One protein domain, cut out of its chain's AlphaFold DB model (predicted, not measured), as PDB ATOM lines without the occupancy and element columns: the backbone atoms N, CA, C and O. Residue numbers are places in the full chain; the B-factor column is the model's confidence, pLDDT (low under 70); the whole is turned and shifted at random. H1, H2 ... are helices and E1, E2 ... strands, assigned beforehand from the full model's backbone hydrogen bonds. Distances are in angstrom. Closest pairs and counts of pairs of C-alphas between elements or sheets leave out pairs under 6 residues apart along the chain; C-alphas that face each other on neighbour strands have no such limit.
ATOM      1  N   VAL A  43     -49.079   8.719 -41.239       93.81
ATOM      2  CA  VAL A  43     -48.269   7.751 -41.990       93.81
ATOM      3  C   VAL A  43     -48.799   6.350 -41.763       93.81
ATOM      4  O   VAL A  43     -48.930   5.900 -40.625       93.81
ATOM      5  N   ARG A  44     -49.081   5.637 -42.850       95.25
ATOM      6  CA  ARG A  44     -49.440   4.222 -42.788       95.25
ATOM      7  C   ARG A  44     -48.172   3.385 -42.880       95.25
ATOM      8  O   ARG A  44     -47.375   3.590 -43.786       95.25
ATOM      9  N   TYR A  45     -48.024   2.429 -41.969       95.25
ATOM     10  CA  TYR A  45     -46.884   1.515 -41.903       95.25
ATOM     11  C   TYR A  45     -47.323   0.083 -42.181       95.25
ATOM     12  O   TYR A  45     -48.394  -0.351 -41.756       95.25
ATOM     13  N   THR A  46     -46.504  -0.678 -42.898       95.12
ATOM     14  CA  THR A  46     -46.752  -2.096 -43.163       95.12
ATOM     15  C   THR A  46     -45.426  -2.849 -43.227       95.12
ATOM     16  O   THR A  46     -44.727  -2.771 -44.238       95.12
ATOM     17  N   PRO A  47     -45.061  -3.591 -42.165       96.00
ATOM     18  CA  PRO A  47     -43.964  -4.547 -42.232       96.00
ATOM     19  C   PRO A  47     -44.264  -5.623 -43.278       96.00
ATOM     20  O   PRO A  47     -45.336  -6.233 -43.240       96.00
ATOM     21  N   LYS A  48     -43.324  -5.861 -44.193       95.88
ATOM     22  CA  LYS A  48     -43.403  -6.911 -45.213       95.88
ATOM     23  C   LYS A  48     -42.179  -7.817 -45.131       95.88
ATOM     24  O   LYS A  48     -41.095  -7.415 -44.708       95.88
ATOM     25  N   GLY A  49     -42.362  -9.059 -45.550       94.38
ATOM     26  CA  GLY A  49     -41.291 -10.037 -45.574       94.38
ATOM     27  C   GLY A  49     -41.763 -11.337 -46.192       94.38
ATOM     28  O   GLY A  49     -42.567 -12.052 -45.593       94.38
ATOM     29  N   ASP A  50     -41.225 -11.650 -47.363       96.00
ATOM     30  CA  ASP A  50     -41.464 -12.914 -48.042       96.00
ATOM     31  C   ASP A  50     -40.215 -13.775 -47.886       96.00
ATOM     32  O   ASP A  50     -39.106 -13.359 -48.213       96.00
ATOM     33  N   CYS A  51     -40.377 -14.971 -47.317       96.44
ATOM     34  CA  CYS A  51     -39.241 -15.854 -47.096       96.44
ATOM     35  C   CYS A  51     -38.696 -16.352 -48.447       96.44
ATOM     36  O   CYS A  51     -39.407 -17.109 -49.112       96.44
ATOM     37  N   PRO A  52     -37.437 -16.050 -48.812       96.62
ATOM     38  CA  PRO A  52     -36.906 -16.361 -50.141       96.62
ATOM     39  C   PRO A  52     -36.722 -17.865 -50.390       96.62
ATOM     40  O   PRO A  52     -36.637 -18.292 -51.532       96.62
ATOM     41  N   GLN A  53     -36.687 -18.691 -49.337       96.56
ATOM     42  CA  GLN A  53     -36.548 -20.143 -49.483       96.56
ATOM     43  C   GLN A  53     -37.871 -20.898 -49.620       96.56
ATOM     44  O   GLN A  53     -37.905 -21.974 -50.204       96.56
ATOM     45  N   CYS A  54     -38.960 -20.402 -49.029       95.94
ATOM     46  CA  CYS A  54     -40.217 -21.161 -48.977       95.94
ATOM     47  C   CYS A  54     -41.447 -20.369 -49.419       95.94
ATOM     48  O   CYS A  54     -42.566 -20.863 -49.251       95.94
ATOM     49  N   ASN A  55     -41.234 -19.144 -49.910       95.25
ATOM     50  CA  ASN A  55     -42.234 -18.195 -50.404       95.25
ATOM     51  C   ASN A  55     -43.381 -17.909 -49.422       95.25
ATOM     52  O   ASN A  55     -44.449 -17.429 -49.801       95.25
ATOM     53  N   LYS A  56     -43.180 -18.201 -48.130       94.56
ATOM     54  CA  LYS A  56     -44.144 -17.851 -47.089       94.56
ATOM     55  C   LYS A  56     -44.140 -16.336 -46.927       94.56
ATOM     56  O   LYS A  56     -43.144 -15.779 -46.464       94.56
ATOM     57  N   LYS A  57     -45.285 -15.723 -47.220       95.94
ATOM     58  CA  LYS A  57     -45.592 -14.347 -46.830       95.94
ATOM     59  C   LYS A  57     -45.744 -14.278 -45.317       95.94
ATOM     60  O   LYS A  57     -46.560 -15.006 -44.742       95.94
ATOM     61  N   MET A  58     -44.932 -13.457 -44.668       94.50
ATOM     62  CA  MET A  58     -44.951 -13.307 -43.218       94.50
ATOM     63  C   MET A  58     -45.901 -12.185 -42.813       94.50
ATOM     64  O   MET A  58     -45.887 -11.093 -43.377       94.50
ATOM     65  N   THR A  59     -46.711 -12.437 -41.791       93.94
ATOM     66  CA  THR A  59     -47.497 -11.380 -41.150       93.94
ATOM     67  C   THR A  59     -46.591 -10.468 -40.314       93.94
ATOM     68  O   THR A  59     -45.554 -10.926 -39.824       93.94
ATOM     69  N   PRO A  60     -46.981  -9.207 -40.046       93.94
ATOM     70  CA  PRO A  60     -46.177  -8.301 -39.221       93.94
ATOM     71  C   PRO A  60     -45.794  -8.880 -37.854       93.94
ATOM     72  O   PRO A  60     -44.660  -8.737 -37.407       93.94
ATOM     73  N   VAL A  61     -46.713  -9.603 -37.207       93.62
ATOM     74  CA  VAL A  61     -46.445 -10.256 -35.917       93.62
ATOM     75  C   VAL A  61     -45.443 -11.404 -36.054       93.62
ATOM     76  O   VAL A  61     -44.616 -11.587 -35.166       93.62
ATOM     77  N   GLU A  62     -45.486 -12.173 -37.145       94.62
ATOM     78  CA  GLU A  62     -44.483 -13.211 -37.409       94.62
ATOM     79  C   GLU A  62     -43.103 -12.599 -37.677       94.62
ATOM     80  O   GLU A  62     -42.120 -13.113 -37.153       94.62
ATOM     81  N   ILE A  63     -43.031 -11.485 -38.416       95.75
ATOM     82  CA  ILE A  63     -41.778 -10.747 -38.646       95.75
ATOM     83  C   ILE A  63     -41.192 -10.276 -37.312       95.75
ATOM     84  O   ILE A  63     -40.031 -10.556 -37.018       95.75
ATOM     85  N   ILE A  64     -42.005  -9.620 -36.477       94.06
ATOM     86  CA  ILE A  64     -41.562  -9.082 -35.184       94.06
ATOM     87  C   ILE A  64     -41.086 -10.199 -34.248       94.06
ATOM     88  O   ILE A  64     -40.068 -10.049 -33.580       94.06
ATOM     89  N   ARG A  65     -41.794 -11.334 -34.212       93.06
ATOM     90  CA  ARG A  65     -41.417 -12.499 -33.393       93.06
ATOM     91  C   ARG A  65     -40.209 -13.264 -33.928       93.06
ATOM     92  O   ARG A  65     -39.604 -14.012 -33.169       93.06
ATOM     93  N   GLY A  66     -39.918 -13.154 -35.223       94.38
ATOM     94  CA  GLY A  66     -38.802 -13.848 -35.857       94.38
ATOM     95  C   GLY A  66     -37.451 -13.161 -35.642       94.38
ATOM     96  O   GLY A  66     -36.416 -13.810 -35.833       94.38
ATOM     97  N   PHE A  67     -37.438 -11.885 -35.246       95.56
ATOM     98  CA  PHE A  67     -36.215 -11.229 -34.786       95.56
ATOM     99  C   PHE A  67     -35.691 -11.899 -33.516       95.56
ATOM    100  O   PHE A  67     -36.460 -12.347 -32.663       95.56
ATOM    101  N   ASN A  68     -34.370 -11.949 -33.381       91.69
ATOM    102  CA  ASN A  68     -33.733 -12.241 -32.105       91.69
ATOM    103  C   ASN A  68     -33.511 -10.934 -31.320       91.69
ATOM    104  O   ASN A  68     -33.903  -9.847 -31.748       91.69
ATOM    105  N   GLN A  69     -32.923 -11.060 -30.132       84.62
ATOM    106  CA  GLN A  69     -32.575  -9.917 -29.283       84.62
ATOM    107  C   GLN A  69     -31.171  -9.367 -29.582       84.62
ATOM    108  O   GLN A  69     -30.714  -8.486 -28.862       84.62
ATOM    109  N   ASP A  70     -30.488  -9.874 -30.616       93.12
ATOM    110  CA  ASP A  70     -29.161  -9.398 -31.002       93.12
ATOM    111  C   ASP A  70     -29.287  -8.070 -31.781       93.12
ATOM    112  O   ASP A  70     -29.905  -8.036 -32.855       93.12
ATOM    113  N   PRO A  71     -28.716  -6.960 -31.275       93.44
ATOM    114  CA  PRO A  71     -28.741  -5.672 -31.961       93.44
ATOM    115  C   PRO A  71     -28.006  -5.644 -33.309       93.44
ATOM    116  O   PRO A  71     -28.190  -4.691 -34.071       93.44
ATOM    117  N   ASN A  72     -27.172  -6.645 -33.595       94.75
ATOM    118  CA  ASN A  72     -26.377  -6.737 -34.818       94.75
ATOM    119  C   ASN A  72     -26.946  -7.722 -35.850       94.75
ATOM    120  O   ASN A  72     -26.447  -7.767 -36.973       94.75
ATOM    121  N   ASP A  73     -28.004  -8.468 -35.519       94.56
ATOM    122  CA  ASP A  73     -28.651  -9.391 -36.456       94.56
ATOM    123  C   ASP A  73     -29.951  -8.816 -37.031       94.56
ATOM    124  O   ASP A  73     -31.045  -9.067 -36.535       94.56
ATOM    125  N   PHE A  74     -29.854  -8.114 -38.158       95.31
ATOM    126  CA  PHE A  74     -30.976  -7.445 -38.837       95.31
ATOM    127  C   PHE A  74     -31.991  -8.372 -39.518       95.31
ATOM    128  O   PHE A  74     -32.803  -7.923 -40.330       95.31
ATOM    129  N   THR A  75     -31.958  -9.669 -39.227       96.25
ATOM    130  CA  THR A  75     -32.792 -10.653 -39.907       96.25
ATOM    131  C   THR A  75     -33.939 -11.158 -39.035       96.25
ATOM    132  O   THR A  75     -33.856 -11.279 -37.810       96.25
ATOM    133  N   THR A  76     -35.039 -11.521 -39.687       96.38
ATOM    134  CA  THR A  76     -36.163 -12.226 -39.079       96.38
ATOM    135  C   THR A  76     -36.170 -13.691 -39.507       96.38
ATOM    136  O   THR A  76     -35.877 -14.029 -40.655       96.38
ATOM    137  N   ARG A  77     -36.504 -14.588 -38.577       97.12
ATOM    138  CA  ARG A  77     -36.671 -16.020 -38.832       97.12
ATOM    139  C   ARG A  77     -38.022 -16.298 -39.480       97.12
ATOM    140  O   ARG A  77     -39.065 -15.926 -38.944       97.12
ATOM    141  N   CYS A  78     -38.026 -17.071 -40.562       96.56
ATOM    142  CA  CYS A  78     -39.253 -17.591 -41.152       96.56
ATOM    143  C   CYS A  78     -40.056 -18.428 -40.138       96.56
ATOM    144  O   CYS A  78     -39.552 -19.402 -39.575       96.56
ATOM    145  N   ALA A  79     -41.339 -18.097 -39.958       93.19
ATOM    146  CA  ALA A  79     -42.233 -18.778 -39.017       93.19
ATOM    147  C   ALA A  79     -42.690 -20.172 -39.494       93.19
ATOM    148  O   ALA A  79     -43.355 -20.904 -38.757       93.19
ATOM    149  N   ARG A  80     -42.349 -20.579 -40.727       93.06
ATOM    150  CA  ARG A  80     -42.606 -21.946 -41.202       93.06
ATOM    151  C   ARG A  80     -41.666 -22.903 -40.466       93.06
ATOM    152  O   ARG A  80     -40.461 -22.860 -40.698       93.06
ATOM    153  N   ARG A  81     -42.227 -23.795 -39.635       84.81
ATOM    154  CA  ARG A  81     -41.484 -24.713 -38.738       84.81
ATOM    155  C   ARG A  81     -40.288 -25.421 -39.390       84.81
ATOM    156  O   ARG A  81     -39.259 -25.547 -38.746       84.81
ATOM    157  N   ARG A  82     -40.423 -25.869 -40.644       91.75
ATOM    158  CA  ARG A  82     -39.370 -26.609 -41.372       91.75
ATOM    159  C   ARG A  82     -38.404 -25.736 -42.178       91.75
ATOM    160  O   ARG A  82     -37.429 -26.261 -42.683       91.75
ATOM    161  N   CYS A  83     -38.691 -24.447 -42.343       94.69
ATOM    162  CA  CYS A  83     -37.829 -23.549 -43.109       94.69
ATOM    163  C   CYS A  83     -36.800 -22.903 -42.185       94.69
ATOM    164  O   CYS A  83     -35.611 -23.147 -42.308       94.69
ATOM    165  N   GLY A  84     -37.250 -22.080 -41.233       92.62
ATOM    166  CA  GLY A  84     -36.353 -21.399 -40.298       92.62
ATOM    167  C   GLY A  84     -35.329 -20.443 -40.929       92.62
ATOM    168  O   GLY A  84     -34.563 -19.852 -40.174       92.62
ATOM    169  N   TYR A  85     -35.335 -20.255 -42.253       96.88
ATOM    170  CA  TYR A  85     -34.436 -19.342 -42.953       96.88
ATOM    171  C   TYR A  85     -34.553 -17.920 -42.399       96.88
ATOM    172  O   TYR A  85     -35.663 -17.453 -42.107       96.88
ATOM    173  N   ARG A  86     -33.414 -17.242 -42.256       96.81
ATOM    174  CA  ARG A  86     -33.324 -15.867 -41.763       96.81
ATOM    175  C   ARG A  86     -33.125 -14.911 -42.934       96.81
ATOM    176  O   ARG A  86     -32.328 -15.184 -43.820       96.81
ATOM    177  N   PHE A  87     -33.869 -13.814 -42.957       96.56
ATOM    178  CA  PHE A  87     -33.804 -12.821 -44.031       96.56
ATOM    179  C   PHE A  87     -34.129 -11.424 -43.503       96.56
ATOM    180  O   PHE A  87     -34.760 -11.296 -42.455       96.56
ATOM    181  N   THR A  88     -33.716 -10.378 -44.213       96.50
ATOM    182  CA  THR A  88     -33.966  -8.986 -43.811       96.50
ATOM    183  C   THR A  88     -35.393  -8.575 -44.185       96.50
ATOM    184  O   THR A  88     -35.730  -8.589 -45.371       96.50
ATOM    185  N   PRO A  89     -36.258  -8.231 -43.217       97.19
ATOM    186  CA  PRO A  89     -37.589  -7.726 -43.517       97.19
ATOM    187  C   PRO A  89     -37.547  -6.244 -43.902       97.19
ATOM    188  O   PRO A  89     -36.635  -5.502 -43.530       97.19
ATOM    189  N   ILE A  90     -38.589  -5.803 -44.597       97.75
ATOM    190  CA  ILE A  90     -38.754  -4.413 -45.017       97.75
ATOM    191  C   ILE A  90     -39.947  -3.780 -44.307       97.75
ATOM    192  O   ILE A  90     -40.906  -4.445 -43.908       97.75
ATOM    193  N   LEU A  91     -39.899  -2.467 -44.165       97.31
ATOM    194  CA  LEU A  91     -40.995  -1.646 -43.704       97.31
ATOM    195  C   LEU A  91     -41.419  -0.748 -44.858       97.31
ATOM    196  O   LEU A  91     -40.695   0.165 -45.244       97.31
ATOM    197  N   ALA A  92     -42.610  -1.005 -45.388       96.75
ATOM    198  CA  ALA A  92     -43.247  -0.088 -46.311       96.75
ATOM    199  C   ALA A  92     -43.969   1.001 -45.516       96.75
ATOM    200  O   ALA A  92     -44.670   0.699 -44.540       96.75
ATOM    201  N   TYR A  93     -43.833   2.254 -45.938       95.44
ATOM    202  CA  TYR A  93     -44.627   3.349 -45.399       95.44
ATOM    203  C   TYR A  93     -45.196   4.234 -46.502       95.44
ATOM    204  O   TYR A  93     -44.608   4.369 -47.575       95.44
ATOM    205  N   SER A  94     -46.356   4.831 -46.230       94.31
ATOM    206  CA  SER A  94     -47.011   5.760 -47.149       94.31
ATOM    207  C   SER A  94     -47.543   6.997 -46.434       94.31
ATOM    208  O   SER A  94     -48.227   6.874 -45.411       94.31
ATOM    209  N   MET A  95     -47.278   8.172 -47.004       90.69
ATOM    210  CA  MET A  95     -47.741   9.480 -46.535       90.69
ATOM    211  C   MET A  95     -48.237  10.288 -47.744       90.69
ATOM    212  O   MET A  95     -47.442  10.768 -48.549       90.69
ATOM    213  N   GLY A  96     -49.559  10.408 -47.901       88.94
ATOM    214  CA  GLY A  96     -50.147  11.001 -49.107       88.94
ATOM    215  C   GLY A  96     -49.742  10.223 -50.364       88.94
ATOM    216  O   GLY A  96     -49.983   9.020 -50.448       88.94
ATOM    217  N   ALA A  97     -49.105  10.906 -51.319       88.31
ATOM    218  CA  ALA A  97     -48.591  10.300 -52.549       88.31
ATOM    219  C   ALA A  97     -47.221   9.610 -52.381       88.31
ATOM    220  O   ALA A  97     -46.805   8.857 -53.257       88.31
ATOM    221  N   ILE A  98     -46.512   9.849 -51.274       89.56
ATOM    222  CA  ILE A  98     -45.176   9.289 -51.052       89.56
ATOM    223  C   ILE A  98     -45.315   7.849 -50.568       89.56
ATOM    224  O   ILE A  98     -46.007   7.588 -49.581       89.56
ATOM    225  N   GLN A  99     -44.611   6.932 -51.230       94.25
ATOM    226  CA  GLN A  99     -44.431   5.548 -50.803       94.25
ATOM    227  C   GLN A  99     -42.944   5.208 -50.817       94.25
ATOM    228  O   GLN A  99     -42.237   5.567 -51.756       94.25
ATOM    229  N   ALA A 100     -42.472   4.520 -49.783       95.44
ATOM    230  CA  ALA A 100     -41.095   4.054 -49.717       95.44
ATOM    231  C   ALA A 100     -40.997   2.736 -48.948       95.44
ATOM    232  O   ALA A 100     -41.845   2.413 -48.110       95.44
ATOM    233  N   GLU A 101     -39.937   1.990 -49.237       97.31
ATOM    234  CA  GLU A 101     -39.582   0.756 -48.548       97.31
ATOM    235  C   GLU A 101     -38.181   0.900 -47.962       97.31
ATOM    236  O   GLU A 101     -37.239   1.307 -48.638       97.31
ATOM    237  N   ILE A 102     -38.063   0.599 -46.675       97.12
ATOM    238  CA  ILE A 102     -36.831   0.746 -45.897       97.12
ATOM    239  C   ILE A 102     -36.571  -0.536 -45.103       97.12
ATOM    240  O   ILE A 102     -37.510  -1.296 -44.858       97.12
ATOM    241  N   PRO A 103     -35.333  -0.801 -44.655       97.19
ATOM    242  CA  PRO A 103     -35.073  -1.885 -43.714       97.19
ATOM    243  C   PRO A 103     -35.951  -1.761 -42.463       97.19
ATOM    244  O   PRO A 103     -36.090  -0.672 -41.902       97.19
ATOM    245  N   PHE A 104     -36.542  -2.873 -42.021       97.50
ATOM    246  CA  PHE A 104     -37.298  -2.908 -40.773       97.50
ATOM    247  C   PHE A 104     -36.437  -3.474 -39.654       97.50
ATOM    248  O   PHE A 104     -35.993  -4.617 -39.731       97.50
ATOM    249  N   TYR A 105     -36.237  -2.692 -38.599       96.88
ATOM    250  CA  TYR A 105     -35.471  -3.124 -37.436       96.88
ATOM    251  C   TYR A 105     -36.391  -3.564 -36.308       96.88
ATOM    252  O   TYR A 105     -37.512  -3.075 -36.170       96.88
ATOM    253  N   CYS A 106     -35.916  -4.490 -35.479       95.56
ATOM    254  CA  CYS A 106     -36.592  -4.860 -34.243       95.56
ATOM    255  C   CYS A 106     -36.438  -3.757 -33.177       95.56
ATOM    256  O   CYS A 106     -35.673  -2.804 -33.345       95.56
ATOM    257  N   ALA A 107     -37.147  -3.891 -32.054       95.31
ATOM    258  CA  ALA A 107     -37.042  -2.957 -30.934       95.31
ATOM    259  C   ALA A 107     -35.593  -2.805 -30.424       95.31
ATOM    260  O   ALA A 107     -35.094  -1.688 -30.331       95.31
ATOM    261  N   ALA A 108     -34.894  -3.913 -30.158       96.06
ATOM    262  CA  ALA A 108     -33.524  -3.888 -29.635       96.06
ATOM    263  C   ALA A 108     -32.537  -3.226 -30.613       96.06
ATOM    264  O   ALA A 108     -31.781  -2.335 -30.228       96.06
ATOM    265  N   GLN A 109     -32.606  -3.595 -31.896       96.75
ATOM    266  CA  GLN A 109     -31.809  -2.986 -32.967       96.75
ATOM    267  C   GLN A 109     -32.069  -1.491 -33.090       96.75
ATOM    268  O   GLN A 109     -31.133  -0.710 -33.219       96.75
ATOM    269  N   THR A 110     -33.337  -1.085 -33.033       97.19
ATOM    270  CA  THR A 110     -33.710   0.325 -33.121       97.19
ATOM    271  C   THR A 110     -33.056   1.118 -31.996       97.19
ATOM    272  O   THR A 110     -32.373   2.100 -32.276       97.19
ATOM    273  N   LEU A 111     -33.203   0.669 -30.744       97.50
ATOM    274  CA  LEU A 111     -32.626   1.345 -29.580       97.50
ATOM    275  C   LEU A 111     -31.096   1.420 -29.645       97.50
ATOM    276  O   LEU A 111     -30.530   2.482 -29.406       97.50
ATOM    277  N   ALA A 112     -30.429   0.333 -30.041       97.25
ATOM    278  CA  ALA A 112     -28.971   0.289 -30.155       97.25
ATOM    279  C   ALA A 112     -28.400   1.251 -31.211       97.25
ATOM    280  O   ALA A 112     -27.209   1.552 -31.194       97.25
ATOM    281  N   ARG A 113     -29.229   1.740 -32.143       97.31
ATOM    282  CA  ARG A 113     -28.814   2.652 -33.219       97.31
ATOM    283  C   ARG A 113     -29.154   4.118 -32.957       97.31
ATOM    284  O   ARG A 113     -28.774   4.968 -33.766       97.31
ATOM    285  N   LEU A 114     -29.820   4.425 -31.846       97.38
ATOM    286  CA  LEU A 114     -30.150   5.793 -31.444       97.38
ATOM    287  C   LEU A 114     -28.966   6.641 -30.956       97.38
ATOM    288  O   LEU A 114     -28.989   7.829 -31.269       97.38
ATOM    289  N   PRO A 115     -27.955   6.113 -30.231       97.31
ATOM    290  CA  PRO A 115     -26.884   6.951 -29.693       97.31
ATOM    291  C   PRO A 115     -26.196   7.825 -30.756       97.31
ATOM    292  O   PRO A 115     -25.963   7.377 -31.889       97.31
ATOM    293  N   GLY A 116     -25.894   9.075 -30.386       96.38
ATOM    294  CA  GLY A 116     -25.256  10.079 -31.244       96.38
ATOM    295  C   GLY A 116     -26.209  10.773 -32.225       96.38
ATOM    296  O   GLY A 116     -25.757  11.346 -33.215       96.38
ATOM    297  N   LYS A 117     -27.525  10.674 -32.012       97.19
ATOM    298  CA  LYS A 117     -28.573  11.253 -32.884       97.19
ATOM    299  C   LYS A 117     -29.590  12.099 -32.120       97.19
ATOM    300  O   LYS A 117     -30.570  12.560 -32.699       97.19
ATOM    301  N   GLU A 118     -29.374  12.304 -30.827       96.06
ATOM    302  CA  GLU A 118     -30.256  13.031 -29.914       96.06
ATOM    303  C   GLU A 118     -30.426  14.515 -30.275       96.06
ATOM    304  O   GLU A 118     -31.435  15.126 -29.927       96.06
ATOM    305  N   THR A 119     -29.473  15.083 -31.014       96.31
ATOM    306  CA  THR A 119     -29.490  16.482 -31.468       96.31
ATOM    307  C   THR A 119     -30.202  16.684 -32.809       96.31
ATOM    308  O   THR A 119     -30.418  17.824 -33.221       96.31
ATOM    309  N   LEU A 120     -30.582  15.608 -33.509       96.75
ATOM    310  CA  LEU A 120     -31.263  15.704 -34.800       96.75
ATOM    311  C   LEU A 120     -32.741  16.034 -34.600       96.75
ATOM    312  O   LEU A 120     -33.409  15.359 -33.820       96.75
ATOM    313  N   SER A 121     -33.277  16.999 -35.354       96.31
ATOM    314  CA  SER A 121     -34.728  17.226 -35.398       96.31
ATOM    315  C   SER A 121     -35.455  16.008 -35.991       96.31
ATOM    316  O   SER A 121     -34.843  15.258 -36.761       96.31
ATOM    317  N   PRO A 122     -36.751  15.802 -35.696       95.56
ATOM    318  CA  PRO A 122     -37.503  14.664 -36.218       95.56
ATOM    319  C   PRO A 122     -37.482  14.571 -37.750       95.56
ATOM    320  O   PRO A 122     -37.335  13.481 -38.297       95.56
ATOM    321  N   GLU A 123     -37.565  15.703 -38.448       94.31
ATOM    322  CA  GLU A 123     -37.558  15.785 -39.914       94.31
ATOM    323  C   GLU A 123     -36.196  15.377 -40.475       94.31
ATOM    324  O   GLU A 123     -36.101  14.585 -41.417       94.31
ATOM    325  N   ARG A 124     -35.122  15.891 -39.866       96.62
ATOM    326  CA  ARG A 124     -33.753  15.560 -40.259       96.62
ATOM    327  C   ARG A 124     -33.447  14.088 -39.987       96.62
ATOM    328  O   ARG A 124     -32.875  13.421 -40.844       96.62
ATOM    329  N   PHE A 125     -33.888  13.572 -38.841       96.81
ATOM    330  CA  PHE A 125     -33.751  12.165 -38.471       96.81
ATOM    331  C   PHE A 125     -34.490  11.266 -39.471       96.81
ATOM    332  O   PHE A 125     -33.903  10.319 -39.991       96.81
ATOM    333  N   ALA A 126     -35.745  11.585 -39.800       95.38
ATOM    334  CA  ALA A 126     -36.539  10.823 -40.764       95.38
ATOM    335  C   ALA A 126     -35.885  10.764 -42.154       95.38
ATOM    336  O   ALA A 126     -36.012   9.755 -42.846       95.38
ATOM    337  N   ARG A 127     -35.161  11.816 -42.551       95.19
ATOM    338  CA  ARG A 127     -34.446  11.881 -43.831       95.19
ATOM    339  C   ARG A 127     -33.115  11.125 -43.815       95.19
ATOM    340  O   ARG A 127     -32.864  10.330 -44.710       95.19
ATOM    341  N   GLU A 128     -32.262  11.375 -42.823       97.06
ATOM    342  CA  GLU A 128     -30.894  10.828 -42.775       97.06
ATOM    343  C   GLU A 128     -30.853   9.382 -42.262       97.06
ATOM    344  O   GLU A 128     -30.008   8.590 -42.671       97.06
ATOM    345  N   TYR A 129     -31.798   9.013 -41.395       97.56
ATOM    346  CA  TYR A 129     -31.847   7.721 -40.711       97.56
ATOM    347  C   TYR A 129     -33.262   7.127 -40.733       97.56
ATOM    348  O   TYR A 129     -33.769   6.637 -39.719       97.56
ATOM    349  N   SER A 130     -33.898   7.148 -41.909       96.75
ATOM    350  CA  SER A 130     -35.301   6.756 -42.132       96.75
ATOM    351  C   SER A 130     -35.682   5.403 -41.511       96.75
ATOM    352  O   SER A 130     -36.673   5.308 -40.781       96.75
ATOM    353  N   ALA A 131     -34.856   4.369 -41.710       97.38
ATOM    354  CA  ALA A 131     -35.084   3.029 -41.158       97.38
ATOM    355  C   ALA A 131     -35.178   3.021 -39.623       97.38
ATOM    356  O   ALA A 131     -36.064   2.385 -39.049       97.38
ATOM    357  N   ILE A 132     -34.292   3.765 -38.954       97.94
ATOM    358  CA  ILE A 132     -34.248   3.869 -37.490       97.94
ATOM    359  C   ILE A 132     -35.444   4.687 -37.003       97.94
ATOM    360  O   ILE A 132     -36.156   4.245 -36.102       97.94
ATOM    361  N   TYR A 133     -35.705   5.838 -37.630       97.62
ATOM    362  CA  TYR A 133     -36.818   6.715 -37.273       97.62
ATOM    363  C   TYR A 133     -38.161   5.981 -37.332       97.62
ATOM    364  O   TYR A 133     -38.900   5.922 -36.348       97.62
ATOM    365  N   HIS A 134     -38.475   5.358 -38.469       97.12
ATOM    366  CA  HIS A 134     -39.761   4.692 -38.650       97.12
ATOM    367  C   HIS A 134     -39.884   3.404 -37.826       97.12
ATOM    368  O   HIS A 134     -40.969   3.110 -37.320       97.12
ATOM    369  N   SER A 135     -38.786   2.675 -37.596       97.38
ATOM    370  CA  SER A 135     -38.798   1.536 -36.667       97.38
ATOM    371  C   SER A 135     -39.046   1.991 -35.220       97.38
ATOM    372  O   SER A 135     -39.834   1.361 -34.510       97.38
ATOM    373  N   ALA A 136     -38.481   3.128 -34.794       97.31
ATOM    374  CA  ALA A 136     -38.730   3.710 -33.471       97.31
ATOM    375  C   ALA A 136     -40.193   4.119 -33.290       97.31
ATOM    376  O   ALA A 136     -40.804   3.809 -32.267       97.31
ATOM    377  N   VAL A 137     -40.792   4.729 -34.311       96.31
ATOM    378  CA  VAL A 137     -42.220   5.063 -34.312       96.31
ATOM    379  C   VAL A 137     -43.088   3.816 -34.097       96.31
ATOM    380  O   VAL A 137     -43.984   3.823 -33.253       96.31
ATOM    381  N   ILE A 138     -42.806   2.717 -34.799       95.12
ATOM    382  CA  ILE A 138     -43.600   1.481 -34.705       95.12
ATOM    383  C   ILE A 138     -43.449   0.811 -33.336       95.12
ATOM    384  O   ILE A 138     -44.449   0.492 -32.676       95.12
ATOM    385  N   HIS A 139     -42.209   0.616 -32.884       94.69
ATOM    386  CA  HIS A 139     -41.911  -0.161 -31.674       94.69
ATOM    387  C   HIS A 139     -42.056   0.632 -30.384       94.69
ATOM    388  O   HIS A 139     -42.335   0.055 -29.332       94.69
ATOM    389  N   HIS A 140     -41.873   1.947 -30.441       94.62
ATOM    390  CA  HIS A 140     -41.772   2.801 -29.257       94.62
ATOM    391  C   HIS A 140     -42.710   4.003 -29.295       94.62
ATOM    392  O   HIS A 140     -42.757   4.749 -28.329       94.62
ATOM    393  N   GLY A 141     -43.492   4.186 -30.361       92.31
ATOM    394  CA  GLY A 141     -44.457   5.282 -30.468       92.31
ATOM    395  C   GLY A 141     -43.859   6.587 -30.996       92.31
ATOM    396  O   GLY A 141     -44.583   7.416 -31.548       92.31
ATOM    397  N   GLY A 142     -42.539   6.742 -30.901       94.56
ATOM    398  CA  GLY A 142     -41.772   7.891 -31.375       94.56
ATOM    399  C   GLY A 142     -40.295   7.773 -31.027       94.56
ATOM    400  O   GLY A 142     -39.909   6.916 -30.225       94.56
ATOM    401  N   ILE A 143     -39.475   8.637 -31.619       95.38
ATOM    402  CA  ILE A 143     -38.047   8.720 -31.298       95.38
ATOM    403  C   ILE A 143     -37.820   9.282 -29.894       95.38
ATOM    404  O   ILE A 143     -36.956   8.766 -29.193       95.38
ATOM    405  N   GLY A 144     -38.640  10.225 -29.417       94.56
ATOM    406  CA  GLY A 144     -38.545  10.738 -28.047       94.56
ATOM    407  C   GLY A 144     -38.713   9.634 -27.000       94.56
ATOM    408  O   GLY A 144     -37.973   9.565 -26.016       94.56
ATOM    409  N   GLN A 145     -39.620   8.689 -27.261       94.19
ATOM    410  CA  GLN A 145     -39.892   7.582 -26.344       94.19
ATOM    411  C   GLN A 145     -38.785   6.544 -26.425       94.19
ATOM    412  O   GLN A 145     -38.410   5.952 -25.416       94.19
ATOM    413  N   ALA A 146     -38.264   6.327 -27.631       96.62
ATOM    414  CA  ALA A 146     -37.161   5.420 -27.870       96.62
ATOM    415  C   ALA A 146     -35.879   5.914 -27.170       96.62
ATOM    416  O   ALA A 146     -35.255   5.141 -26.448       96.62
ATOM    417  N   PHE A 147     -35.556   7.210 -27.260       97.19
ATOM    418  CA  PHE A 147     -34.457   7.827 -26.507       97.19
ATOM    419  C   PHE A 147     -34.655   7.705 -24.992       97.19
ATOM    420  O   PHE A 147     -33.742   7.292 -24.277       97.19
ATOM    421  N   ARG A 148     -35.877   7.943 -24.497       94.81
ATOM    422  CA  ARG A 148     -36.195   7.786 -23.070       94.81
ATOM    423  C   ARG A 148     -35.928   6.363 -22.563       94.81
ATOM    424  O   ARG A 148     -35.497   6.200 -21.426       94.81
ATOM    425  N   LYS A 149     -36.143   5.332 -23.394       95.56
ATOM    426  CA  LYS A 149     -35.863   3.927 -23.034       95.56
ATOM    427  C   LYS A 149     -34.375   3.610 -22.891       95.56
ATOM    428  O   LYS A 149     -34.053   2.671 -22.172       95.56
ATOM    429  N   ILE A 150     -33.496   4.372 -23.537       96.56
ATOM    430  CA  ILE A 150     -32.038   4.244 -23.383       96.56
ATOM    431  C   ILE A 150     -31.455   5.264 -22.394       96.56
ATOM    432  O   ILE A 150     -30.243   5.412 -22.308       96.56
ATOM    433  N   GLY A 151     -32.308   5.964 -21.637       95.94
ATOM    434  CA  GLY A 151     -31.878   6.932 -20.627       95.94
ATOM    435  C   GLY A 151     -31.426   8.282 -21.191       95.94
ATOM    436  O   GLY A 151     -30.780   9.044 -20.480       95.94
ATOM    437  N   THR A 152     -31.764   8.600 -22.443       95.50
ATOM    438  CA  THR A 152     -31.398   9.868 -23.088       95.50
ATOM    439  C   THR A 152     -32.614  10.779 -23.228       95.50
ATOM    440  O   THR A 152     -33.703  10.345 -23.614       95.50
ATOM    441  N   THR A 153     -32.433  12.067 -22.944       93.94
ATOM    442  CA  THR A 153     -33.462  13.087 -23.165       93.94
ATOM    443  C   THR A 153     -33.435  13.548 -24.618       93.94
ATOM    444  O   THR A 153     -32.383  13.909 -25.135       93.94
ATOM    445  N   TYR A 154     -34.599  13.577 -25.265       94.56
ATOM    446  CA  TYR A 154     -34.772  14.109 -26.615       94.56
ATOM    447  C   TYR A 154     -35.588  15.399 -26.545       94.56
ATOM    448  O   TYR A 154     -36.706  15.391 -26.031       94.56
ATOM    449  N   ALA A 155     -35.014  16.513 -27.004       92.56
ATOM    450  CA  ALA A 155     -35.573  17.844 -26.755       92.56
ATOM    451  C   ALA A 155     -36.720  18.224 -27.708       92.56
ATOM    452  O   ALA A 155     -37.500  19.129 -27.413       92.56
ATOM    453  N   PHE A 156     -36.824  17.553 -28.856       93.25
ATOM    454  CA  PHE A 156     -37.782  17.917 -29.891       93.25
ATOM    455  C   PHE A 156     -39.136  17.253 -29.666       93.25
ATOM    456  O   PHE A 156     -39.241  16.060 -29.377       93.25
ATOM    457  N   LYS A 157     -40.194  18.034 -29.865       89.75
ATOM    458  CA  LYS A 157     -41.573  17.562 -29.808       89.75
ATOM    459  C   LYS A 157     -41.982  16.981 -31.161       89.75
ATOM    460  O   LYS A 157     -41.851  17.649 -32.177       89.75
ATOM    461  N   GLU A 158     -42.513  15.759 -31.170       87.88
ATOM    462  CA  GLU A 158     -42.905  15.071 -32.414       87.88
ATOM    463  C   GLU A 158     -44.389  15.208 -32.781       87.88
ATOM    464  O   GLU A 158     -44.758  15.014 -33.937       87.88
ATOM    465  N   LEU A 159     -45.262  15.443 -31.797       87.62
ATOM    466  CA  LEU A 159     -46.709  15.342 -31.980       87.62
ATOM    467  C   LEU A 159     -47.442  16.573 -31.455       87.62
ATOM    468  O   LEU A 159     -47.397  16.887 -30.263       87.62
TER     469      LEU A 159
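Overview. This is residues 43 to 159 of the 203 residues of an uncharacterized protein of Candidatus Azambacteria bacterium RIFCSPLOWO2_01_FULL_46_25 (UniProt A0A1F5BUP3). A small three-stranded sheet has helix H4 crossing over one face, and the short helices H2, H3 and H5 gather about H4 to make a helical lobe. The other lobe holds helix H1 and two loops that run out side by side, residues 49 to 59 and residues 76 to 87, toward the far end of the long axis. The printed part has 117 residues, with five named helices and three named strands in the order E1 H1 E2 E3 H2 H3 H4 H5; the sheet's order is E1 E2 E3, antiparallel. The class is mixed, helices and strands, with 55 residues, under half, in named elements. The whole is compact, with a radius of gyration of the C-alphas of 14.7 A, and spans 47 by 34 by 19 A, only just flat.

Along the chain. Find C-alpha 44 at (-49.440, 4.222, -42.788), where E1 begins; it runs through residues 44 to 48, 12.9 A. H1 follows at residues 60 to 66, 9.8 A. Then look for E2, residues 90 to 95, 16.6 A, and E3, residues 98 to 103, 16.8 A. H2 is residues 107 to 112, 8.7 A, and H3 residues 122 to 128, 10.1 A. The longest helix, H4, residues 130 to 140, begins at C-alpha 130 at (-35.301, 6.756, -42.132) and is 14.9 A long. H5, residues 143 to 149, 9.8 A, ends at C-alpha 149 at (-35.863, 3.927, -23.034).

Arrangement. Start at E1 and E2, antiparallel neighbours at 162 degrees, with N 46 and O 92 within hydrogen-bond range at 2.8 A. E2 and E3 form a hairpin at 159 degrees, with N 91 and O 102 at 2.7 A. There are two layers, helices on one face of a sheet, with H1 and H4 on that face. H1 is on the sheet, and its closest C-alpha pair with E1 is Pro 47 and Pro 60, 5.3 A. H4, at a height over the sheet of 9.9 A, runs across the strands, at 89 degrees to E1 on the local plane. H4 is also the hub, touching three helices. It touches H2 at a steep tilt of 54 degrees, opposite ways; the closest C-alphas are those of Thr 110 and Ile 132, 5.7 A. H5 and H4 touch only at the corner, with the C-alphas of His 140 and Ala 146 closest at 5.5 A. H3 and H4 also touch only at the corner, and only just, with 3 pairs of C-alphas within 8 A; the closest are those of Ala 126 and Tyr 133, 5.4 A. H1 is apart from H4. In H1, H2, H3, H4 and H5 every O i to N i+4 pair is within hydrogen-bond range.

Size, cuts and confidence. Look from Arg 82 to Ala 155 for the two C-alphas farthest apart, 46.9 A. The printed part has no cut. The links E1 to H1 and H1 to E2 are long, 11 and 23 residues; in the second, residues 76 to 77 pair with residues 86 to 87, antiparallel. The mean pLDDT of the printed part is 95.0, and no printed residue is under 70.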